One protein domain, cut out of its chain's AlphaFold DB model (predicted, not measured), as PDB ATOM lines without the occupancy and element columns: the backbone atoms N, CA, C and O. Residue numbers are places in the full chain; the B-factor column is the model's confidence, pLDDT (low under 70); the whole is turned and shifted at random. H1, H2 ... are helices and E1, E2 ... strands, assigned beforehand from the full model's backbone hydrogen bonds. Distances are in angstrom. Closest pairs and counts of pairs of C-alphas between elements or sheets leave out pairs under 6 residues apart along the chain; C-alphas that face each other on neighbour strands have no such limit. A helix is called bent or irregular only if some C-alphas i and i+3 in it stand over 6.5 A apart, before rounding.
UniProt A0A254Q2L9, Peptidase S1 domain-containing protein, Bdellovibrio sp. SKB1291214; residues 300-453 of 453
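Overview. This is residues 300 to 453 of the 453 residues of the protein "Peptidase S1 domain-containing protein" of Bdellovibrio sp. SKB1291214 (UniProt A0A254Q2L9). What does the model look like? A long, twisted sheet of two hairpins, E1-E2 and E3-E4, has the bent helix H1 packed along one face, while the small hairpin E5-E6 covers part of the other face near one end. The short helices H2 and H3 sit together at that end, and residues 447 to 453, of which 447 to 451 belong to H4, stick out free. What is it made of? The printed part has 154 residues, with four named helices and six named strands in the order H1 E1 E2 H2 E3 E4 H3 E5 E6 H4; the class is mixed, and the larger sheet, E1 - E2 - E3 - E4, is antiparallel, like E5 - E6. The whole is loose, with a radius of gyration of the C-alphas of 19.5 A and spans of 66 by 37 by 24 A.

Along the chain. Where are the strands? E3, residues 382 to 397, is 46.2 A long from C-alpha 382 at (10.543, 50.887, -30.047), and E4, residues 403 to 418, is 44.2 A. E2 is residues 352 to 363, 31.7 A, E1 335 to 343, 24.6 A, E5 429 to 433 and E6 436 to 440. Where are the helices? H1, residues 300 to 330, begins at C-alpha 300 (14.905, 27.680, -75.900); by its hydrogen bonds it was assigned as one helix, but it is bent, with C-alphas 308 and 311 6.5 A apart, into H1a, 300 to 308, and H1b, 311 to 330, 29.5 A. H2 is residues 367 to 373, H3 420 to 424 and H4 443 to 451, ending at C-alpha 451 (33.975, 30.837, -37.706).

Arrangement. How is the large sheet joined? N 340 and O 357 of E1 and E2 are 2.9 A apart, N 391 and O 356 of E3 and E2 2.9 A, and N 390 and O 410 of E3 and E4 2.9 A, each within hydrogen-bond range. What is on it? In two layers, helices on one face of a sheet, H1a and H1b are on the same face; H1b, at a height over the sheet of 7.8 A, comes closest to E3 at the C-alphas of Gln 330 and Leu 386, 6.4 A. The sheet E5 E6, with N 431 and O 438 2.8 A apart, forms a sandwich with it, two sheets face to face, and the closest C-alphas of E4 and E5 are those of Ser 414 and Tyr 433, 5.7 A. What of the other helices? H2 and H3 touch, Arg 371 and Thr 424 having the closest C-alphas, 6.3 A, and H4 only grazes the large sheet with residues 443 to 446. Every O i to N i+4 pair is within hydrogen-bond range in H2 and H4, against 4 of 5 in H1a, 14 of 16 in H1b and 0 of 1 in H3, where 2 of 2 O i to N i+3 pairs are.

Size, cuts and confidence. How far does it reach? The two C-alphas farthest apart, those of Gly 375 and Ser 400, are 66.1 A apart. Is it continuous? The printed part has no cut, and no link is long. Where is confidence low? The mean pLDDT of the printed part is 82.1, and 23 residues are under 70, among them 373 to 379 and 422 to 426.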
ATOM      1  N   ALA A 300      14.882  26.537 -74.993       86.81
ATOM      2  CA  ALA A 300      14.905  27.680 -75.900       86.81
ATOM      3  C   ALA A 300      13.980  28.802 -75.416       86.81
ATOM      4  O   ALA A 300      14.390  29.957 -75.426       86.81
ATOM      5  N   ALA A 301      12.778  28.480 -74.925       86.62
ATOM      6  CA  ALA A 301      11.870  29.462 -74.337       86.62
ATOM      7  C   ALA A 301      12.465  30.112 -73.075       86.62
ATOM      8  O   ALA A 301      12.447  31.332 -72.952       86.62
ATOM      9  N   SER A 302      13.059  29.316 -72.179       85.38
ATOM     10  CA  SER A 302      13.755  29.821 -70.986       85.38
ATOM     11  C   SER A 302      14.943  30.719 -71.355       85.38
ATOM     12  O   SER A 302      15.074  31.824 -70.836       85.38
ATOM     13  N   THR A 303      15.756  30.295 -72.328       89.94
ATOM     14  CA  THR A 303      16.880  31.086 -72.862       89.94
ATOM     15  C   THR A 303      16.394  32.379 -73.510       89.94
ATOM     16  O   THR A 303      17.039  33.418 -73.402       89.94
ATOM     17  N   LEU A 304      15.262  32.334 -74.215       90.50
ATOM     18  CA  LEU A 304      14.669  33.519 -74.815       90.50
ATOM     19  C   LEU A 304      14.236  34.492 -73.720       90.50
ATOM     20  O   LEU A 304      14.633  35.647 -73.771       90.50
ATOM     21  N   ILE A 305      13.509  34.021 -72.707       88.44
ATOM     22  CA  ILE A 305      13.105  34.825 -71.548       88.44
ATOM     23  C   ILE A 305      14.318  35.457 -70.866       88.44
ATOM     24  O   ILE A 305      14.315  36.669 -70.647       88.44
ATOM     25  N   SER A 306      15.372  34.677 -70.605       88.44
ATOM     26  CA  SER A 306      16.566  35.175 -69.920       88.44
ATOM     27  C   SER A 306      17.215  36.339 -70.674       88.44
ATOM     28  O   SER A 306      17.602  37.329 -70.064       88.44
ATOM     29  N   ARG A 307      17.236  36.315 -72.015       90.12
ATOM     30  CA  ARG A 307      17.759  37.437 -72.823       90.12
ATOM     31  C   ARG A 307      17.029  38.756 -72.583       90.12
ATOM     32  O   ARG A 307      17.658  39.805 -72.700       90.12
ATOM     33  N   PHE A 308      15.735  38.716 -72.270       87.75
ATOM     34  CA  PHE A 308      14.953  39.919 -71.975       87.75
ATOM     35  C   PHE A 308      15.011  40.301 -70.496       87.75
ATOM     36  O   PHE A 308      14.953  41.486 -70.175       87.75
ATOM     37  N   THR A 309      15.158  39.333 -69.591       87.19
ATOM     38  CA  THR A 309      15.202  39.603 -68.149       87.19
ATOM     39  C   THR A 309      16.595  39.976 -67.646       87.19
ATOM     40  O   THR A 309      16.709  40.831 -66.773       87.19
ATOM     41  N   ASP A 310      17.666  39.394 -68.185       88.12
ATOM     42  CA  ASP A 310      19.035  39.585 -67.684       88.12
ATOM     43  C   ASP A 310      19.512  41.047 -67.751       88.12
ATOM     44  O   ASP A 310      20.109  41.516 -66.774       88.12
ATOM     45  N   PRO A 311      19.262  41.816 -68.835       88.38
ATOM     46  CA  PRO A 311      19.630  43.230 -68.875       88.38
ATOM     47  C   PRO A 311      18.911  44.045 -67.796       88.38
ATOM     48  O   PRO A 311      19.543  44.868 -67.132       88.38
ATOM     49  N   LEU A 312      17.622  43.765 -67.570       86.00
ATOM     50  CA  LEU A 312      16.836  44.423 -66.528       86.00
ATOM     51  C   LEU A 312      17.382  44.085 -65.147       86.00
ATOM     52  O   LEU A 312      17.637  44.995 -64.365       86.00
ATOM     53  N   MET A 313      17.656  42.807 -64.873       83.12
ATOM     54  CA  MET A 313      18.217  42.370 -63.593       83.12
ATOM     55  C   MET A 313      19.585  43.001 -63.304       83.12
ATOM     56  O   MET A 313      19.882  43.332 -62.158       83.12
ATOM     57  N   LYS A 314      20.412  43.243 -64.331       84.88
ATOM     58  CA  LYS A 314      21.679  43.973 -64.163       84.88
ATOM     59  C   LYS A 314      21.463  45.428 -63.757       84.88
ATOM     60  O   LYS A 314      22.123  45.877 -62.824       84.88
ATOM     61  N   SER A 315      20.556  46.149 -64.422       81.75
ATOM     62  CA  SER A 315      20.225  47.534 -64.040       81.75
ATOM     63  C   SER A 315      19.580  47.607 -62.654       81.75
ATOM     64  O   SER A 315      19.902  48.475 -61.847       81.75
ATOM     65  N   PHE A 316      18.752  46.615 -62.345       86.25
ATOM     66  CA  PHE A 316      17.961  46.522 -61.132       86.25
ATOM     67  C   PHE A 316      18.790  46.383 -59.856       86.25
ATOM     68  O   PHE A 316      18.416  46.918 -58.817       86.25
ATOM     69  N   ASN A 317      19.951  45.725 -59.923       87.25
ATOM     70  CA  ASN A 317      20.834  45.586 -58.764       87.25
ATOM     71  C   ASN A 317      21.221  46.944 -58.150       87.25
ATOM     72  O   ASN A 317      21.403  47.038 -56.937       87.25
ATOM     73  N   SER A 318      21.324  48.004 -58.960       87.75
ATOM     74  CA  SER A 318      21.599  49.359 -58.465       87.75
ATOM     75  C   SER A 318      20.434  49.916 -57.638       87.75
ATOM     76  O   SER A 318      20.643  50.459 -56.549       87.75
ATOM     77  N   ASP A 319      19.205  49.736 -58.118       87.75
ATOM     78  CA  ASP A 319      17.990  50.213 -57.448       87.75
ATOM     79  C   ASP A 319      17.731  49.436 -56.152       87.75
ATOM     80  O   ASP A 319      17.450  50.034 -55.111       87.75
ATOM     81  N   VAL A 320      17.934  48.112 -56.176       90.06
ATOM     82  CA  VAL A 320      17.850  47.254 -54.983       90.06
ATOM     83  C   VAL A 320      18.837  47.706 -53.917       90.06
ATOM     84  O   VAL A 320      18.458  47.856 -52.759       90.06
ATOM     85  N   ASN A 321      20.095  47.954 -54.291       91.62
ATOM     86  CA  ASN A 321      21.113  48.408 -53.345       91.62
ATOM     87  C   ASN A 321      20.789  49.795 -52.774       91.62
ATOM     88  O   ASN A 321      21.013  50.049 -51.591       91.62
ATOM     89  N   THR A 322      20.235  50.688 -53.594       93.12
ATOM     90  CA  THR A 322      19.800  52.019 -53.152       93.12
ATOM     91  C   THR A 322      18.704  51.911 -52.095       93.12
ATOM     92  O   THR A 322      18.795  52.530 -51.031       93.12
ATOM     93  N   GLU A 323      17.703  51.068 -52.334       92.75
ATOM     94  CA  GLU A 323      16.592  50.891 -51.402       92.75
ATOM     95  C   GLU A 323      16.992  50.095 -50.150       92.75
ATOM     96  O   GLU A 323      16.531  50.397 -49.049       92.75
ATOM     97  N   LEU A 324      17.933  49.155 -50.278       92.75
ATOM     98  CA  LEU A 324      18.546  48.461 -49.146       92.75
ATOM     99  C   LEU A 324      19.253  49.447 -48.204       92.75
ATOM    100  O   LEU A 324      19.045  49.415 -46.989       92.75
ATOM    101  N   ASN A 325      20.028  50.381 -48.761       92.38
ATOM    102  CA  ASN A 325      20.703  51.427 -47.987       92.38
ATOM    103  C   ASN A 325      19.703  52.375 -47.309       92.38
ATOM    104  O   ASN A 325      19.902  52.796 -46.162       92.38
ATOM    105  N   LYS A 326      18.597  52.694 -47.989       92.19
ATOM    106  CA  LYS A 326      17.495  53.472 -47.414       92.19
ATOM    107  C   LYS A 326      16.851  52.735 -46.240       92.19
ATOM    108  O   LYS A 326      16.623  53.357 -45.204       92.19
ATOM    109  N   LEU A 327      16.634  51.424 -46.348       88.88
ATOM    110  CA  LEU A 327      16.129  50.583 -45.260       88.88
ATOM    111  C   LEU A 327      17.081  50.522 -44.062       88.88
ATOM    112  O   LEU A 327      16.623  50.640 -42.921       88.88
ATOM    113  N   HIS A 328      18.394  50.378 -44.285       89.88
ATOM    114  CA  HIS A 328      19.373  50.480 -43.195       89.88
ATOM    115  C   HIS A 328      19.322  51.865 -42.539       89.88
ATOM    116  O   HIS A 328      19.356  51.967 -41.318       89.88
ATOM    117  N   THR A 329      19.167  52.935 -43.321       90.44
ATOM    118  CA  THR A 329      19.083  54.307 -42.791       90.44
ATOM    119  C   THR A 329      17.809  54.525 -41.967       90.44
ATOM    120  O   THR A 329      17.881  55.025 -40.843       90.44
ATOM    121  N   GLN A 330      16.644  54.097 -42.470       87.62
ATOM    122  CA  GLN A 330      15.356  54.183 -41.765       87.62
ATOM    123  C   GLN A 330      15.345  53.355 -40.472       87.62
ATOM    124  O   GLN A 330      14.811  53.802 -39.456       87.62
ATOM    125  N   SER A 331      15.993  52.182 -40.470       84.38
ATOM    126  CA  SER A 331      16.170  51.359 -39.267       84.38
ATOM    127  C   SER A 331      17.298  51.854 -38.352       84.38
ATOM    128  O   SER A 331      17.619  51.188 -37.367       84.38
ATOM    129  N   LYS A 332      17.923  53.004 -38.655       86.50
ATOM    130  CA  LYS A 332      19.091  53.564 -37.948       86.50
ATOM    131  C   LYS A 332      20.229  52.551 -37.784       86.50
ATOM    132  O   LYS A 332      20.913  52.537 -36.760       86.50
ATOM    133  N   PHE A 333      20.393  51.683 -38.777       85.31
ATOM    134  CA  PHE A 333      21.356  50.588 -38.817       85.31
ATOM    135  C   PHE A 333      21.205  49.591 -37.657       85.31
ATOM    136  O   PHE A 333      22.133  48.839 -37.373       85.31
ATOM    137  N   VAL A 334      20.043  49.559 -36.987       84.50
ATOM    138  CA  VAL A 334      19.741  48.589 -35.921       84.50
ATOM    139  C   VAL A 334      19.574  47.190 -36.488       84.50
ATOM    140  O   VAL A 334      19.984  46.217 -35.859       84.50
ATOM    141  N   ILE A 335      18.998  47.098 -37.682       86.94
ATOM    142  CA  ILE A 335      18.763  45.841 -38.383       86.94
ATOM    143  C   ILE A 335      19.643  45.801 -39.618       86.94
ATOM    144  O   ILE A 335      19.646  46.747 -40.409       86.94
ATOM    145  N   LEU A 336      20.353  44.686 -39.782       91.75
ATOM    146  CA  LEU A 336      20.923  44.312 -41.063       91.75
ATOM    147  C   LEU A 336      19.816  43.686 -41.908       91.75
ATOM    148  O   LEU A 336      19.213  42.689 -41.514       91.75
ATOM    149  N   TRP A 337      19.535  44.307 -43.042       90.94
ATOM    150  CA  TRP A 337      18.618  43.803 -44.056       90.94
ATOM    151  C   TRP A 337      19.370  42.986 -45.102       90.94
ATOM    152  O   TRP A 337      20.470  43.379 -45.491       90.94
ATOM    153  N   ASP A 338      18.737  41.913 -45.572       92.06
ATOM    154  CA  ASP A 338      19.161  41.127 -46.727       92.06
ATOM    155  C   ASP A 338      18.140  41.266 -47.860       92.06
ATOM    156  O   ASP A 338      16.938  41.442 -47.626       92.06
ATOM    157  N   VAL A 339      18.615  41.130 -49.096       91.62
ATOM    158  CA  VAL A 339      17.751  40.998 -50.273       91.62
ATOM    159  C   VAL A 339      17.102  39.612 -50.247       91.62
ATOM    160  O   VAL A 339      17.789  38.594 -50.159       91.62
ATOM    161  N   ASP A 340      15.772  39.560 -50.324       90.25
ATOM    162  CA  ASP A 340      15.004  38.319 -50.440       90.25
ATOM    163  C   ASP A 340      14.468  38.199 -51.866       90.25
ATOM    164  O   ASP A 340      13.450  38.799 -52.214       90.25
ATOM    165  N   GLN A 341      15.172  37.434 -52.701       89.69
ATOM    166  CA  GLN A 341      14.746  37.144 -54.066       89.69
ATOM    167  C   GLN A 341      14.084  35.766 -54.135       89.69
ATOM    168  O   GLN A 341      14.693  34.748 -53.802       89.69
ATOM    169  N   LYS A 342      12.844  35.726 -54.621       88.38
ATOM    170  CA  LYS A 342      12.084  34.498 -54.870       88.38
ATOM    171  C   LYS A 342      11.793  34.386 -56.356       88.38
ATOM    172  O   LYS A 342      10.889  35.036 -56.874       88.38
ATOM    173  N   ASN A 343      12.551  33.529 -57.028       84.12
ATOM    174  CA  ASN A 343      12.313  33.210 -58.430       84.12
ATOM    175  C   ASN A 343      11.126  32.249 -58.551       84.12
ATOM    176  O   ASN A 343      11.031  31.266 -57.814       84.12
ATOM    177  N   LYS A 344      10.239  32.520 -59.504       82.75
ATOM    178  CA  LYS A 344       9.145  31.636 -59.903       82.75
ATOM    179  C   LYS A 344       9.423  31.137 -61.313       82.75
ATOM    180  O   LYS A 344       9.896  31.886 -62.164       82.75
ATOM    181  N   ALA A 345       9.135  29.865 -61.565       75.38
ATOM    182  CA  ALA A 345       9.206  29.340 -62.919       75.38
ATOM    183  C   ALA A 345       8.153  30.039 -63.789       75.38
ATOM    184  O   ALA A 345       6.997  30.161 -63.384       75.38
ATOM    185  N   PHE A 346       8.547  30.474 -64.984       73.62
ATOM    186  CA  PHE A 346       7.593  30.956 -65.973       73.62
ATOM    187  C   PHE A 346       6.759  29.773 -66.476       73.62
ATOM    188  O   PHE A 346       7.284  28.859 -67.111       73.62
ATOM    189  N   ASP A 347       5.462  29.779 -66.180       70.88
ATOM    190  CA  ASP A 347       4.515  28.720 -66.552       70.88
ATOM    191  C   ASP A 347       3.699  29.060 -67.815       70.88
ATOM    192  O   ASP A 347       2.760  28.341 -68.160       70.88
ATOM    193  N   GLY A 348       4.036  30.162 -68.498       65.81
ATOM    194  CA  GLY A 348       3.301  30.667 -69.663       65.81
ATOM    195  C   GLY A 348       1.998  31.401 -69.326       65.81
ATOM    196  O   GLY A 348       1.290  31.842 -70.233       65.81
ATOM    197  N   ILE A 349       1.662  31.531 -68.038       63.97
ATOM    198  CA  ILE A 349       0.419  32.136 -67.542       63.97
ATOM    199  C   ILE A 349       0.724  33.299 -66.597       63.97
ATOM    200  O   ILE A 349       0.052  34.329 -66.649       63.97
ATOM    201  N   GLN A 350       1.705  33.127 -65.717       63.50
ATOM    202  CA  GLN A 350       2.139  34.141 -64.772       63.50
ATOM    203  C   GLN A 350       3.116  35.085 -65.461       63.50
ATOM    204  O   GLN A 350       4.174  34.674 -65.930       63.50
ATOM    205  N   THR A 351       2.767  36.371 -65.483       69.69
ATOM    206  CA  THR A 351       3.695  37.427 -65.891       69.69
ATOM    207  C   THR A 351       4.843  37.509 -64.884       69.69
ATOM    208  O   THR A 351       5.996  37.658 -65.258       69.69
ATOM    209  N   ARG A 352       4.561  37.329 -63.593       78.62
ATOM    210  CA  ARG A 352       5.519  37.554 -62.510       78.62
ATOM    211  C   ARG A 352       6.464  36.370 -62.272       78.62
ATOM    212  O   ARG A 352       6.083  35.384 -61.645       78.62
ATOM    213  N   VAL A 353       7.711  36.507 -62.718       81.81
ATOM    214  CA  VAL A 353       8.756  35.464 -62.658       81.81
ATOM    215  C   VAL A 353       9.762  35.647 -61.522       81.81
ATOM    216  O   VAL A 353      10.518  34.731 -61.212       81.81
ATOM    217  N   SER A 354       9.786  36.808 -60.872       85.69
ATOM    218  CA  SER A 354      10.609  37.024 -59.682       85.69
ATOM    219  C   SER A 354       9.958  38.035 -58.751       85.69
ATOM    220  O   SER A 354       9.392  39.030 -59.202       85.69
ATOM    221  N   ASP A 355      10.042  37.763 -57.454       86.81
ATOM    222  CA  ASP A 355       9.751  38.703 -56.381       86.81
ATOM    223  C   ASP A 355      11.066  39.108 -55.731       86.81
ATOM    224  O   ASP A 355      11.795  38.244 -55.243       86.81
ATOM    225  N   VAL A 356      11.365  40.402 -55.701       88.06
ATOM    226  CA  VAL A 356      12.532  40.929 -54.995       88.06
ATOM    227  C   VAL A 356      12.034  41.864 -53.911       88.06
ATOM    228  O   VAL A 356      11.466  42.922 -54.183       88.06
ATOM    229  N   GLY A 357      12.229  41.437 -52.674       89.38
ATOM    230  CA  GLY A 357      11.934  42.227 -51.494       89.38
ATOM    231  C   GLY A 357      13.113  42.240 -50.542       89.38
ATOM    232  O   GLY A 357      14.249  41.916 -50.897       89.38
ATOM    233  N   PHE A 358      12.818  42.592 -49.301       90.69
ATOM    234  CA  PHE A 358      13.811  42.678 -48.247       90.69
ATOM    235  C   PHE A 358      13.348  41.879 -47.047       90.69
ATOM    236  O   PHE A 358      12.166  41.876 -46.700       90.69
ATOM    237  N   LYS A 359      14.292  41.210 -46.393       90.56
ATOM    238  CA  LYS A 359      14.032  40.536 -45.127       90.56
ATOM    239  C   LYS A 359      15.023  40.988 -44.065       90.56
ATOM    240  O   LYS A 359      16.189  41.248 -44.368       90.56
ATOM    241  N   PRO A 360      14.574  41.095 -42.813       90.25
ATOM    242  CA  PRO A 360      15.481  41.308 -41.696       90.25
ATOM    243  C   PRO A 360      16.422  40.098 -41.557       90.25
ATOM    244  O   PRO A 360      15.982  38.951 -41.600       90.25
ATOM    245  N   SER A 361      17.712  40.344 -41.361       91.19
ATOM    246  CA  SER A 361      18.713  39.287 -41.177       91.19
ATOM    247  C   SER A 361      19.069  39.123 -39.703       91.19
ATOM    248  O   SER A 361      18.830  38.084 -39.088       91.19
ATOM    249  N   CYS A 362      19.597  40.191 -39.105       90.31
ATOM    250  CA  CYS A 362      20.080  40.185 -37.731       90.31
ATOM    251  C   CYS A 362      20.141  41.596 -37.140       90.31
ATOM    252  O   CYS A 362      20.030  42.605 -37.841       90.31
ATOM    253  N   ILE A 363      20.337  41.666 -35.826       87.31
ATOM    254  CA  ILE A 363      20.490  42.920 -35.089       87.31
ATOM    255  C   ILE A 363      21.957  43.349 -35.139       87.31
ATOM    256  O   ILE A 363      22.834  42.678 -34.587       87.31
ATOM    257  N   ASN A 364      22.223  44.486 -35.781       88.00
ATOM    258  CA  ASN A 364      23.560  45.025 -36.032       88.00
ATOM    259  C   ASN A 364      24.043  45.946 -34.895       88.00
ATOM    260  O   ASN A 364      24.624  47.009 -35.106       88.00
ATOM    261  N   PHE A 365      23.799  45.534 -33.655       82.38
ATOM    262  CA  PHE A 365      24.337  46.182 -32.468       82.38
ATOM    263  C   PHE A 365      25.132  45.179 -31.645       82.38
ATOM    264  O   PHE A 365      24.681  44.060 -31.413       82.38
ATOM    265  N   LYS A 366      26.290  45.609 -31.133       79.50
ATOM    266  CA  LYS A 366      26.998  44.852 -30.094       79.50
ATOM    267  C   LYS A 366      26.130  44.811 -28.837       79.50
ATOM    268  O   LYS A 366      25.687  45.877 -28.388       79.50
ATOM    269  N   LYS A 367      25.942  43.626 -28.240       75.56
ATOM    270  CA  LYS A 367      25.140  43.449 -27.009       75.56
ATOM    271  C   LYS A 367      25.558  44.420 -25.899       75.56
ATOM    272  O   LYS A 367      24.719  44.997 -25.214       75.56
ATOM    273  N   GLU A 368      26.857  44.674 -25.775       74.56
ATOM    274  CA  GLU A 368      27.434  45.575 -24.771       74.56
ATOM    275  C   GLU A 368      27.026  47.049 -24.955       74.56
ATOM    276  O   GLU A 368      26.581  47.697 -24.009       74.56
ATOM    277  N   LYS A 369      27.070  47.577 -26.188       75.44
ATOM    278  CA  LYS A 369      26.642  48.960 -26.481       75.44
ATOM    279  C   LYS A 369      25.142  49.165 -26.249       75.44
ATOM    280  O   LYS A 369      24.718  50.274 -25.935       75.44
ATOM    281  N   MET A 370      24.350  48.109 -26.412       69.25
ATOM    282  CA  MET A 370      22.906  48.132 -26.165       69.25
ATOM    283  C   MET A 370      22.592  48.199 -24.674       69.25
ATOM    284  O   MET A 370      21.771  49.020 -24.271       69.25
ATOM    285  N   ARG A 371      23.306  47.417 -23.853       69.69
ATOM    286  CA  ARG A 371      23.209  47.477 -22.386       69.69
ATOM    287  C   ARG A 371      23.528  48.872 -21.847       69.69
ATOM    288  O   ARG A 371      22.816  49.366 -20.984       69.69
ATOM    289  N   LEU A 372      24.520  49.561 -22.410       70.50
ATOM    290  CA  LEU A 372      24.864  50.930 -22.000       70.50
ATOM    291  C   LEU A 372      23.801  51.976 -22.388       70.50
ATOM    292  O   LEU A 372      23.631  52.971 -21.691       70.50
ATOM    293  N   LYS A 373      23.050  51.755 -23.475       66.56
ATOM    294  CA  LYS A 373      21.942  52.635 -23.898       66.56
ATOM    295  C   LYS A 373      20.612  52.341 -23.191       66.56
ATOM    296  O   LYS A 373      19.659  53.099 -23.364       66.56
ATOM    297  N   GLN A 374      20.549  51.285 -22.379       62.22
ATOM    298  CA  GLN A 374      19.361  50.843 -21.642       62.22
ATOM    299  C   GLN A 374      18.803  51.918 -20.697       62.22
ATOM    300  O   GLN A 374      17.593  52.023 -20.549       62.22
ATOM    301  N   GLY A 375      19.665  52.762 -20.117       60.69
ATOM    302  CA  GLY A 375      19.230  53.882 -19.272       60.69
ATOM    303  C   GLY A 375      18.509  55.004 -20.034       60.69
ATOM    304  O   GLY A 375      17.763  55.766 -19.429       60.69
ATOM    305  N   ALA A 376      18.704  55.094 -21.356       59.25
ATOM    306  CA  ALA A 376      18.107  56.121 -22.215       59.25
ATOM    307  C   ALA A 376      16.889  55.616 -23.012       59.25
ATOM    308  O   ALA A 376      16.004  56.398 -23.353       59.25
ATOM    309  N   LEU A 377      16.823  54.314 -23.309       61.78
ATOM    310  CA  LEU A 377      15.662  53.668 -23.929       61.78
ATOM    311  C   LEU A 377      14.658  53.292 -22.828       61.78
ATOM    312  O   LEU A 377      14.611  52.147 -22.384       61.78
ATOM    313  N   GLN A 378      13.900  54.283 -22.350       58.09
ATOM    314  CA  GLN A 378      12.850  54.094 -21.343       58.09
ATOM    315  C   GLN A 378      11.818  53.032 -21.768       58.09
ATOM    316  O   GLN A 378      11.647  52.740 -22.951       58.09
ATOM    317  N   THR A 379      11.135  52.460 -20.774       63.03
ATOM    318  CA  THR A 379      10.098  51.419 -20.864       63.03
ATOM    319  C   THR A 379       9.052  51.727 -21.942       63.03
ATOM    320  O   THR A 379       8.065  52.412 -21.689       63.03
ATOM    321  N   GLY A 380       9.260  51.230 -23.158       71.25
ATOM    322  CA  GLY A 380       8.362  51.482 -24.278       71.25
ATOM    323  C   GLY A 380       8.738  50.657 -25.499       71.25
ATOM    324  O   GLY A 380       9.903  50.323 -25.707       71.25
ATOM    325  N   LEU A 381       7.738  50.294 -26.299       76.31
ATOM    326  CA  LEU A 381       7.930  49.580 -27.557       76.31
ATOM    327  C   LEU A 381       8.655  50.505 -28.547       76.31
ATOM    328  O   LEU A 381       8.133  51.562 -28.907       76.31
ATOM    329  N   VAL A 382       9.846  50.124 -29.005       78.38
ATOM    330  CA  VAL A 382      10.543  50.887 -30.047       78.38
ATOM    331  C   VAL A 382       9.878  50.564 -31.374       78.38
ATOM    332  O   VAL A 382       9.824  49.398 -31.761       78.38
ATOM    333  N   THR A 383       9.375  51.595 -32.052       80.12
ATOM    334  CA  THR A 383       8.675  51.467 -33.332       80.12
ATOM    335  C   THR A 383       9.415  52.232 -34.428       80.12
ATOM    336  O   THR A 383       9.692  53.419 -34.267       80.12
ATOM    337  N   TYR A 384       9.709  51.576 -35.550       82.50
ATOM    338  CA  TYR A 384      10.208  52.196 -36.776       82.50
ATOM    339  C   TYR A 384       9.188  51.980 -37.890       82.50
ATOM    340  O   TYR A 384       8.821  50.844 -38.184       82.50
ATOM    341  N   ASN A 385       8.756  53.065 -38.522       86.06
ATOM    342  CA  ASN A 385       7.944  52.993 -39.729       86.06
ATOM    343  C   ASN A 385       8.886  52.943 -40.928       86.06
ATOM    344  O   ASN A 385       9.761  53.799 -41.066       86.06
ATOM    345  N   LEU A 386       8.737  51.906 -41.737       86.06
ATOM    346  CA  LEU A 386       9.585  51.612 -42.877       86.06
ATOM    347  C   LEU A 386       8.765  51.803 -44.143       86.06
ATOM    348  O   LEU A 386       7.689  51.222 -44.282       86.06
ATOM    349  N   ASP A 387       9.312  52.581 -45.066       88.38
ATOM    350  CA  ASP A 387       8.717  52.848 -46.367       88.38
ATOM    351  C   ASP A 387       9.738  52.503 -47.436       88.38
ATOM    352  O   ASP A 387      10.750  53.204 -47.582       88.38
ATOM    353  N   PHE A 388       9.458  51.450 -48.195       87.44
ATOM    354  CA  PHE A 388      10.368  50.964 -49.217       87.44
ATOM    355  C   PHE A 388       9.634  50.418 -50.442       87.44
ATOM    356  O   PHE A 388       8.407  50.291 -50.457       87.44
ATOM    357  N   LEU A 389      10.386  50.146 -51.500       89.12
ATOM    358  CA  LEU A 389       9.889  49.491 -52.701       89.12
ATOM    359  C   LEU A 389      10.236  48.004 -52.668       89.12
ATOM    360  O   LEU A 389      11.357  47.628 -52.364       89.12
ATOM    361  N   GLU A 390       9.271  47.159 -52.994       88.31
ATOM    362  CA  GLU A 390       9.513  45.789 -53.443       88.31
ATOM    363  C   GLU A 390       9.285  45.752 -54.951       88.31
ATOM    364  O   GLU A 390       8.562  46.588 -55.488       88.31
ATOM    365  N   TRP A 391       9.847  44.778 -55.653       89.31
ATOM    366  CA  TRP A 391       9.676  44.680 -57.097       89.31
ATOM    367  C   TRP A 391       9.172  43.308 -57.506       89.31
ATOM    368  O   TRP A 391       9.573  42.278 -56.963       89.31
ATOM    369  N   GLY A 392       8.269  43.313 -58.481       88.31
ATOM    370  CA  GLY A 392       7.974  42.142 -59.292       88.31
ATOM    371  C   GLY A 392       8.683  42.272 -60.628       88.31
ATOM    372  O   GLY A 392       8.517  43.287 -61.295       88.31
ATOM    373  N   LEU A 393       9.440  41.257 -61.035       86.38
ATOM    374  CA  LEU A 393       9.820  41.116 -62.436       86.38
ATOM    375  C   LEU A 393       8.652  40.457 -63.162       86.38
ATOM    376  O   LEU A 393       8.369  39.277 -62.933       86.38
ATOM    377  N   GLU A 394       7.974  41.224 -64.001       89.06
ATOM    378  CA  GLU A 394       6.855  40.770 -64.814       89.06
ATOM    379  C   GLU A 394       7.278  40.613 -66.278       89.06
ATOM    380  O   GLU A 394       8.083  41.376 -66.795       89.06
ATOM    381  N   ILE A 395       6.764  39.590 -66.951       86.12
ATOM    382  CA  ILE A 395       6.940  39.310 -68.370       86.12
ATOM    383  C   ILE A 395       5.578  39.454 -69.021       86.12
ATOM    384  O   ILE A 395       4.681  38.634 -68.820       86.12
ATOM    385  N   HIS A 396       5.443  40.482 -69.839       87.12
ATOM    386  CA  HIS A 396       4.309  40.683 -70.723       87.12
ATOM    387  C   HIS A 396       4.647  40.144 -72.111       87.12
ATOM    388  O   HIS A 396       5.812  40.061 -72.489       87.12
ATOM    389  N   LEU A 397       3.632  39.780 -72.888       85.88
ATOM    390  CA  LEU A 397       3.797  39.427 -74.295       85.88
ATOM    391  C   LEU A 397       3.155  40.520 -75.135       85.88
ATOM    392  O   LEU A 397       2.041  40.945 -74.834       85.88
ATOM    393  N   ASP A 398       3.841  40.975 -76.180       87.19
ATOM    394  CA  ASP A 398       3.179  41.815 -77.177       87.19
ATOM    395  C   ASP A 398       2.286  40.983 -78.114       87.19
ATOM    396  O   ASP A 398       2.231  39.755 -78.025       87.19
ATOM    397  N   GLY A 399       1.575  41.649 -79.030       83.06
ATOM    398  CA  GLY A 399       0.652  40.985 -79.962       83.06
ATOM    399  C   GLY A 399       1.301  39.946 -80.889       83.06
ATOM    400  O   GLY A 399       0.588  39.184 -81.535       83.06
ATOM    401  N   SER A 400       2.635  39.888 -80.938       84.75
ATOM    402  CA  SER A 400       3.409  38.909 -81.707       84.75
ATOM    403  C   SER A 400       3.996  37.779 -80.846       84.75
ATOM    404  O   SER A 400       4.626  36.852 -81.360       84.75
ATOM    405  N   GLY A 401       3.791  37.836 -79.527       86.31
ATOM    406  CA  GLY A 401       4.293  36.848 -78.572       86.31
ATOM    407  C   GLY A 401       5.735  37.064 -78.143       86.31
ATOM    408  O   GLY A 401       6.331  36.159 -77.554       86.31
ATOM    409  N   ARG A 402       6.312  38.239 -78.424       90.06
ATOM    410  CA  ARG A 402       7.638  38.588 -77.913       90.06
ATOM    411  C   ARG A 402       7.542  38.962 -76.439       90.06
ATOM    412  O   ARG A 402       6.692  39.789 -76.087       90.06
ATOM    413  N   PRO A 403       8.399  38.389 -75.582       89.88
ATOM    414  CA  PRO A 403       8.452  38.781 -74.190       89.88
ATOM    415  C   PRO A 403       8.967  40.213 -74.052       89.88
ATOM    416  O   PRO A 403       9.937  40.625 -74.686       89.88
ATOM    417  N   ARG A 404       8.301  40.968 -73.189       90.31
ATOM    418  CA  ARG A 404       8.717  42.263 -72.669       90.31
ATOM    419  C   ARG A 404       8.759  42.122 -71.169       90.31
ATOM    420  O   ARG A 404       7.725  41.948 -70.533       90.31
ATOM    421  N   ALA A 405       9.964  42.127 -70.632       89.50
ATOM    422  CA  ALA A 405      10.136  42.117 -69.200       89.50
ATOM    423  C   ALA A 405      10.032  43.557 -68.670       89.50
ATOM    424  O   ALA A 405      10.493  44.503 -69.310       89.50
ATOM    425  N   GLU A 406       9.400  43.711 -67.519       89.81
ATOM    426  CA  GLU A 406       9.198  44.973 -66.828       89.81
ATOM    427  C   GLU A 406       9.418  44.754 -65.332       89.81
ATOM    428  O   GLU A 406       9.031  43.733 -64.764       89.81
ATOM    429  N   LEU A 407      10.069  45.716 -64.687       86.75
ATOM    430  CA  LEU A 407      10.179  45.750 -63.237       86.75
ATOM    431  C   LEU A 407       9.044  46.611 -62.712       86.75
ATOM    432  O   LEU A 407       9.021  47.817 -62.941       86.75
ATOM    433  N   VAL A 408       8.118  45.989 -61.994       89.50
ATOM    434  CA  VAL A 408       6.952  46.661 -61.432       89.50
ATOM    435  C   VAL A 408       7.246  46.978 -59.966       89.50
ATOM    436  O   VAL A 408       7.200  46.067 -59.125       89.50
ATOM    437  N   PRO A 409       7.579  48.239 -59.625       91.00
ATOM    438  CA  PRO A 409       7.762  48.629 -58.239       91.00
ATOM    439  C   PRO A 409       6.418  48.596 -57.511       91.00
ATOM    440  O   PRO A 409       5.390  49.071 -57.995       91.00
ATOM    441  N   LYS A 410       6.441  48.075 -56.294       92.12
ATOM    442  CA  LYS A 410       5.331  48.058 -55.356       92.12
ATOM    443  C   LYS A 410       5.781  48.768 -54.095       92.12
ATOM    444  O   LYS A 410       6.692  48.317 -53.407       92.12
ATOM    445  N   LYS A 411       5.121  49.877 -53.774       90.69
ATOM    446  CA  LYS A 411       5.351  50.555 -52.501       90.69
ATOM    447  C   LYS A 411       4.850  49.671 -51.362       90.69
ATOM    448  O   LYS A 411       3.674  49.304 -51.336       90.69
ATOM    449  N   THR A 412       5.737  49.382 -50.424       87.00
ATOM    450  CA  THR A 412       5.448  48.598 -49.230       87.00
ATOM    451  C   THR A 412       5.718  49.458 -48.004       87.00
ATOM    452  O   THR A 412       6.754  50.112 -47.879       87.00
ATOM    453  N   GLN A 413       4.738  49.471 -47.106       87.88
ATOM    454  CA  GLN A 413       4.855  50.086 -45.793       87.88
ATOM    455  C   GLN A 413       4.891  48.973 -44.759       87.88
ATOM    456  O   GLN A 413       4.118  48.015 -44.835       87.88
ATOM    457  N   SER A 414       5.800  49.083 -43.802       83.12
ATOM    458  CA  SER A 414       5.955  48.099 -42.740       83.12
ATOM    459  C   SER A 414       6.285  48.794 -41.429       83.12
ATOM    460  O   SER A 414       6.785  49.917 -41.409       83.12
ATOM    461  N   THR A 415       6.010  48.126 -40.316       81.00
ATOM    462  CA  THR A 415       6.249  48.682 -38.988       81.00
ATOM    463  C   THR A 415       7.092  47.717 -38.184       81.00
ATOM    464  O   THR A 415       6.634  46.649 -37.801       81.00
ATOM    465  N   LEU A 416       8.318  48.123 -37.883       72.62
ATOM    466  CA  LEU A 416       9.238  47.401 -37.021       72.62
ATOM    467  C   LEU A 416       9.004  47.753 -35.568       72.62
ATOM    468  O   LEU A 416       9.230  48.885 -35.165       72.62
ATOM    469  N   GLN A 417       8.589  46.761 -34.785       78.31
ATOM    470  CA  GLN A 417       8.352  46.889 -33.354       78.31
ATOM    471  C   GLN A 417       9.198  45.894 -32.569       78.31
ATOM    472  O   GLN A 417       9.204  44.707 -32.890       78.31
ATOM    473  N   PHE A 418       9.866  46.366 -31.516       75.88
ATOM    474  CA  PHE A 418      10.482  45.493 -30.517       75.88
ATOM    475  C   PHE A 418      10.459  46.106 -29.115       75.88
ATOM    476  O   PHE A 418      10.476  47.322 -28.936       75.88
ATOM    477  N   SER A 419      10.456  45.237 -28.102       75.81
ATOM    478  CA  SER A 419      10.653  45.639 -26.710       75.81
ATOM    479  C   SER A 419      12.150  45.763 -26.400       75.81
ATOM    480  O   SER A 419      12.894  44.816 -26.679       75.81
ATOM    481  N   PRO A 420      12.610  46.863 -25.772       71.75
ATOM    482  CA  PRO A 420      13.967  46.985 -25.241       71.75
ATOM    483  C   PRO A 420      14.387  45.814 -24.344       71.75
ATOM    484  O   PRO A 420      15.557  45.441 -24.337       71.75
ATOM    485  N   ALA A 421      13.436  45.175 -23.652       72.50
ATOM    486  CA  ALA A 421      13.704  44.020 -22.795       72.50
ATOM    487  C   ALA A 421      14.206  42.783 -23.570       72.50
ATOM    488  O   ALA A 421      14.967  41.984 -23.027       72.50
ATOM    489  N   HIS A 422      13.839  42.621 -24.848       69.62
ATOM    490  CA  HIS A 422      14.357  41.519 -25.672       69.62
ATOM    491  C   HIS A 422      15.836  41.709 -26.027       69.62
ATOM    492  O   HIS A 422      16.557  40.746 -26.262       69.62
ATOM    493  N   LEU A 423      16.314  42.953 -26.023       66.31
ATOM    494  CA  LEU A 423      17.697  43.264 -26.366       66.31
ATOM    495  C   LEU A 423      18.667  42.975 -25.214       66.31
ATOM    496  O   LEU A 423      19.861  42.796 -25.440       66.31
ATOM    497  N   THR A 424      18.164  42.922 -23.980       65.06
ATOM    498  CA  THR A 424      18.977  42.760 -22.767       65.06
ATOM    499  C   THR A 424      19.180  41.302 -22.373       65.06
ATOM    500  O   THR A 424      20.223  40.960 -21.809       65.06
ATOM    501  N   THR A 425      18.213  40.436 -22.691       68.81
ATOM    502  CA  THR A 425      18.261  38.999 -22.379       68.81
ATOM    503  C   THR A 425      19.162  38.215 -23.333       68.81
ATOM    504  O   THR A 425      19.439  37.046 -23.078       68.81
ATOM    505  N   GLY A 426      19.616  38.833 -24.432       64.12
ATOM    506  CA  GLY A 426      20.345  38.142 -25.500       64.12
ATOM    507  C   GLY A 426      19.486  37.118 -26.246       64.12
ATOM    508  O   GLY A 426      20.013  36.378 -27.071       64.12
ATOM    509  N   GLN A 427      18.183  37.074 -25.953       70.44
ATOM    510  CA  GLN A 427      17.227  36.240 -26.660       70.44
ATOM    511  C   GLN A 427      16.952  36.844 -28.037       70.44
ATOM    512  O   GLN A 427      17.018  38.068 -28.204       70.44
ATOM    513  N   PRO A 428      16.622  36.011 -29.029       67.31
ATOM    514  CA  PRO A 428      16.178  36.504 -30.316       67.31
ATOM    515  C   PRO A 428      14.997  37.477 -30.187       67.31
ATOM    516  O   PRO A 428      14.072  37.265 -29.399       67.31
ATOM    517  N   VAL A 429      15.017  38.556 -30.967       71.25
ATOM    518  CA  VAL A 429      13.978  39.590 -30.894       71.25
ATOM    519  C   VAL A 429      12.830  39.238 -31.823       71.25
ATOM    520  O   VAL A 429      13.030  39.087 -33.027       71.25
ATOM    521  N   ASN A 430      11.619  39.166 -31.267       69.38
ATOM    522  CA  ASN A 430      10.402  39.053 -32.063       69.38
ATOM    523  C   ASN A 430      10.116  40.382 -32.774       69.38
ATOM    524  O   ASN A 430       9.949  41.416 -32.129       69.38
ATOM    525  N   PHE A 431      10.059  40.325 -34.097       70.19
ATOM    526  CA  PHE A 431       9.840  41.429 -35.020       70.19
ATOM    527  C   PHE A 431       8.598  41.140 -35.858       70.19
ATOM    528  O   PHE A 431       8.381  40.000 -36.249       70.19
ATOM    529  N   LYS A 432       7.794  42.159 -36.167       69.00
ATOM    530  CA  LYS A 432       6.721  42.063 -37.162       69.00
ATOM    531  C   LYS A 432       7.082  42.856 -38.414       69.00
ATOM    532  O   LYS A 432       7.389  44.031 -38.307       69.00
ATOM    533  N   TYR A 433       7.015  42.228 -39.581       69.44
ATOM    534  CA  TYR A 433       7.170  42.859 -40.892       69.44
ATOM    535  C   TYR A 433       5.918  42.578 -41.711       69.44
ATOM    536  O   TYR A 433       5.651  41.433 -42.088       69.44
ATOM    537  N   GLY A 434       5.104  43.609 -41.924       71.75
ATOM    538  CA  GLY A 434       3.731  43.424 -42.385       71.75
ATOM    539  C   GLY A 434       2.988  42.425 -41.485       71.75
ATOM    540  O   GLY A 434       2.912  42.609 -40.271       71.75
ATOM    541  N   ASN A 435       2.494  41.334 -42.079       75.94
ATOM    542  CA  ASN A 435       1.776  40.265 -41.370       75.94
ATOM    543  C   ASN A 435       2.683  39.127 -40.867       75.94
ATOM    544  O   ASN A 435       2.197  38.181 -40.250       75.94
ATOM    545  N   GLN A 436       3.986  39.174 -41.150       78.94
ATOM    546  CA  GLN A 436       4.927  38.114 -40.798       78.94
ATOM    547  C   GLN A 436       5.659  38.447 -39.501       78.94
ATOM    548  O   GLN A 436       6.037  39.594 -39.274       78.94
ATOM    549  N   SER A 437       5.865  37.441 -38.649       80.69
ATOM    550  CA  SER A 437       6.690  37.567 -37.446       80.69
ATOM    551  C   SER A 437       8.034  36.873 -37.654       80.69
ATOM    552  O   SER A 437       8.079  35.747 -38.140       80.69
ATOM    553  N   PHE A 438       9.114  37.545 -37.280       82.31
ATOM    554  CA  PHE A 438      10.488  37.074 -37.377       82.31
ATOM    555  C   PHE A 438      11.115  37.045 -35.995       82.31
ATOM    556  O   PHE A 438      10.791  37.863 -35.138       82.31
ATOM    557  N   THR A 439      12.067  36.147 -35.808       85.12
ATOM    558  CA  THR A 439      12.827  36.018 -34.573       85.12
ATOM    559  C   THR A 439      14.293  36.236 -34.933       85.12
ATOM    560  O   THR A 439      14.914  35.376 -35.552       85.12
ATOM    561  N   LEU A 440      14.815  37.432 -34.643       85.88
ATOM    562  CA  LEU A 440      16.106  37.886 -35.168       85.88
ATOM    563  C   LEU A 440      17.242  37.662 -34.163       85.88
ATOM    564  O   LEU A 440      17.144  38.153 -33.033       85.88
ATOM    565  N   PRO A 441      18.333  36.981 -34.554       88.69
ATOM    566  CA  PRO A 441      19.534  36.874 -33.733       88.69
ATOM    567  C   PRO A 441      20.369  38.166 -33.787       88.69
ATOM    568  O   PRO A 441      20.164  39.041 -34.634       88.69
ATOM    569  N   PHE A 442      21.372  38.271 -32.915       87.62
ATOM    570  CA  PHE A 442      22.399  39.304 -33.042       87.62
ATOM    571  C   PHE A 442      23.415  38.913 -34.117       87.62
ATOM    572  O   PHE A 442      23.813  37.753 -34.216       87.62
ATOM    573  N   CYS A 443      23.886  39.883 -34.905       90.31
ATOM    574  CA  CYS A 443      24.829  39.598 -35.991       90.31
ATOM    575  C   CYS A 443      26.169  39.020 -35.488       90.31
ATOM    576  O   CYS A 443      26.838  38.292 -36.219       90.31
ATOM    577  N   GLU A 444      26.577  39.324 -34.250       88.88
ATOM    578  CA  GLU A 444      27.782  38.747 -33.631       88.88
ATOM    579  C   GLU A 444      27.654  37.241 -33.362       88.88
ATOM    580  O   GLU A 444      28.625  36.507 -33.541       88.88
ATOM    581  N   ASP A 445      26.450  36.763 -33.032       87.12
ATOM    582  CA  ASP A 445      26.203  35.341 -32.780       87.12
ATOM    583  C   ASP A 445      26.312  34.532 -34.080       87.12
ATOM    584  O   ASP A 445      26.891  33.446 -34.095       87.12
ATOM    585  N   ILE A 446      25.836  35.093 -35.198       87.69
ATOM    586  CA  ILE A 446      25.961  34.471 -36.527       87.69
ATOM    587  C   ILE A 446      27.435  34.327 -36.928       87.69
ATOM    588  O   ILE A 446      27.837  33.263 -37.403       87.69
ATOM    589  N   LYS A 447      28.248  35.375 -36.724       87.69
ATOM    590  CA  LYS A 447      29.679  35.373 -37.084       87.69
ATOM    591  C   LYS A 447      30.461  34.298 -36.329       87.69
ATOM    592  O   LYS A 447      31.274  33.600 -36.928       87.69
ATOM    593  N   ASN A 448      30.179  34.125 -35.040       83.50
ATOM    594  CA  ASN A 448      30.831  33.101 -34.221       83.50
ATOM    595  C   ASN A 448      30.461  31.681 -34.677       83.50
ATOM    596  O   ASN A 448      31.320  30.805 -34.719       83.50
ATOM    597  N   LEU A 449      29.204  31.465 -35.079       82.75
ATOM    598  CA  LEU A 449      28.749  30.180 -35.620       82.75
ATOM    599  C   LEU A 449      29.387  29.836 -36.971       82.75
ATOM    600  O   LEU A 449      29.550  28.657 -37.275       82.75
ATOM    601  N   THR A 450      29.719  30.836 -37.792       82.19
ATOM    602  CA  THR A 450      30.388  30.609 -39.083       82.19
ATOM    603  C   THR A 450      31.883  30.367 -38.923       82.19
ATOM    604  O   THR A 450      32.416  29.542 -39.644       82.19
ATOM    605  N   ALA A 451      32.546  31.030 -37.971       81.81
ATOM    606  CA  ALA A 451      33.975  30.837 -37.706       81.81
ATOM    607  C   ALA A 451      34.313  29.483 -37.049       81.81
ATOM    608  O   ALA A 451      35.466  29.064 -37.067       81.81
ATOM    609  N   ALA A 452      33.325  28.824 -36.438       71.06
ATOM    610  CA  ALA A 452      33.477  27.512 -35.808       71.06
ATOM    611  C   ALA A 452      33.243  26.326 -36.768       71.06
ATOM    612  O   ALA A 452      33.441  25.180 -36.363       71.06
ATOM    613  N   LYS A 453      32.783  26.592 -37.997       67.25
ATOM    614  CA  LYS A 453      32.633  25.611 -39.081       67.25
ATOM    615  C   LYS A 453      33.808  25.729 -40.034       67.25
ATOM    616  O   LYS A 453      34.210  24.667 -40.554       67.25
TER     617      LYS A 453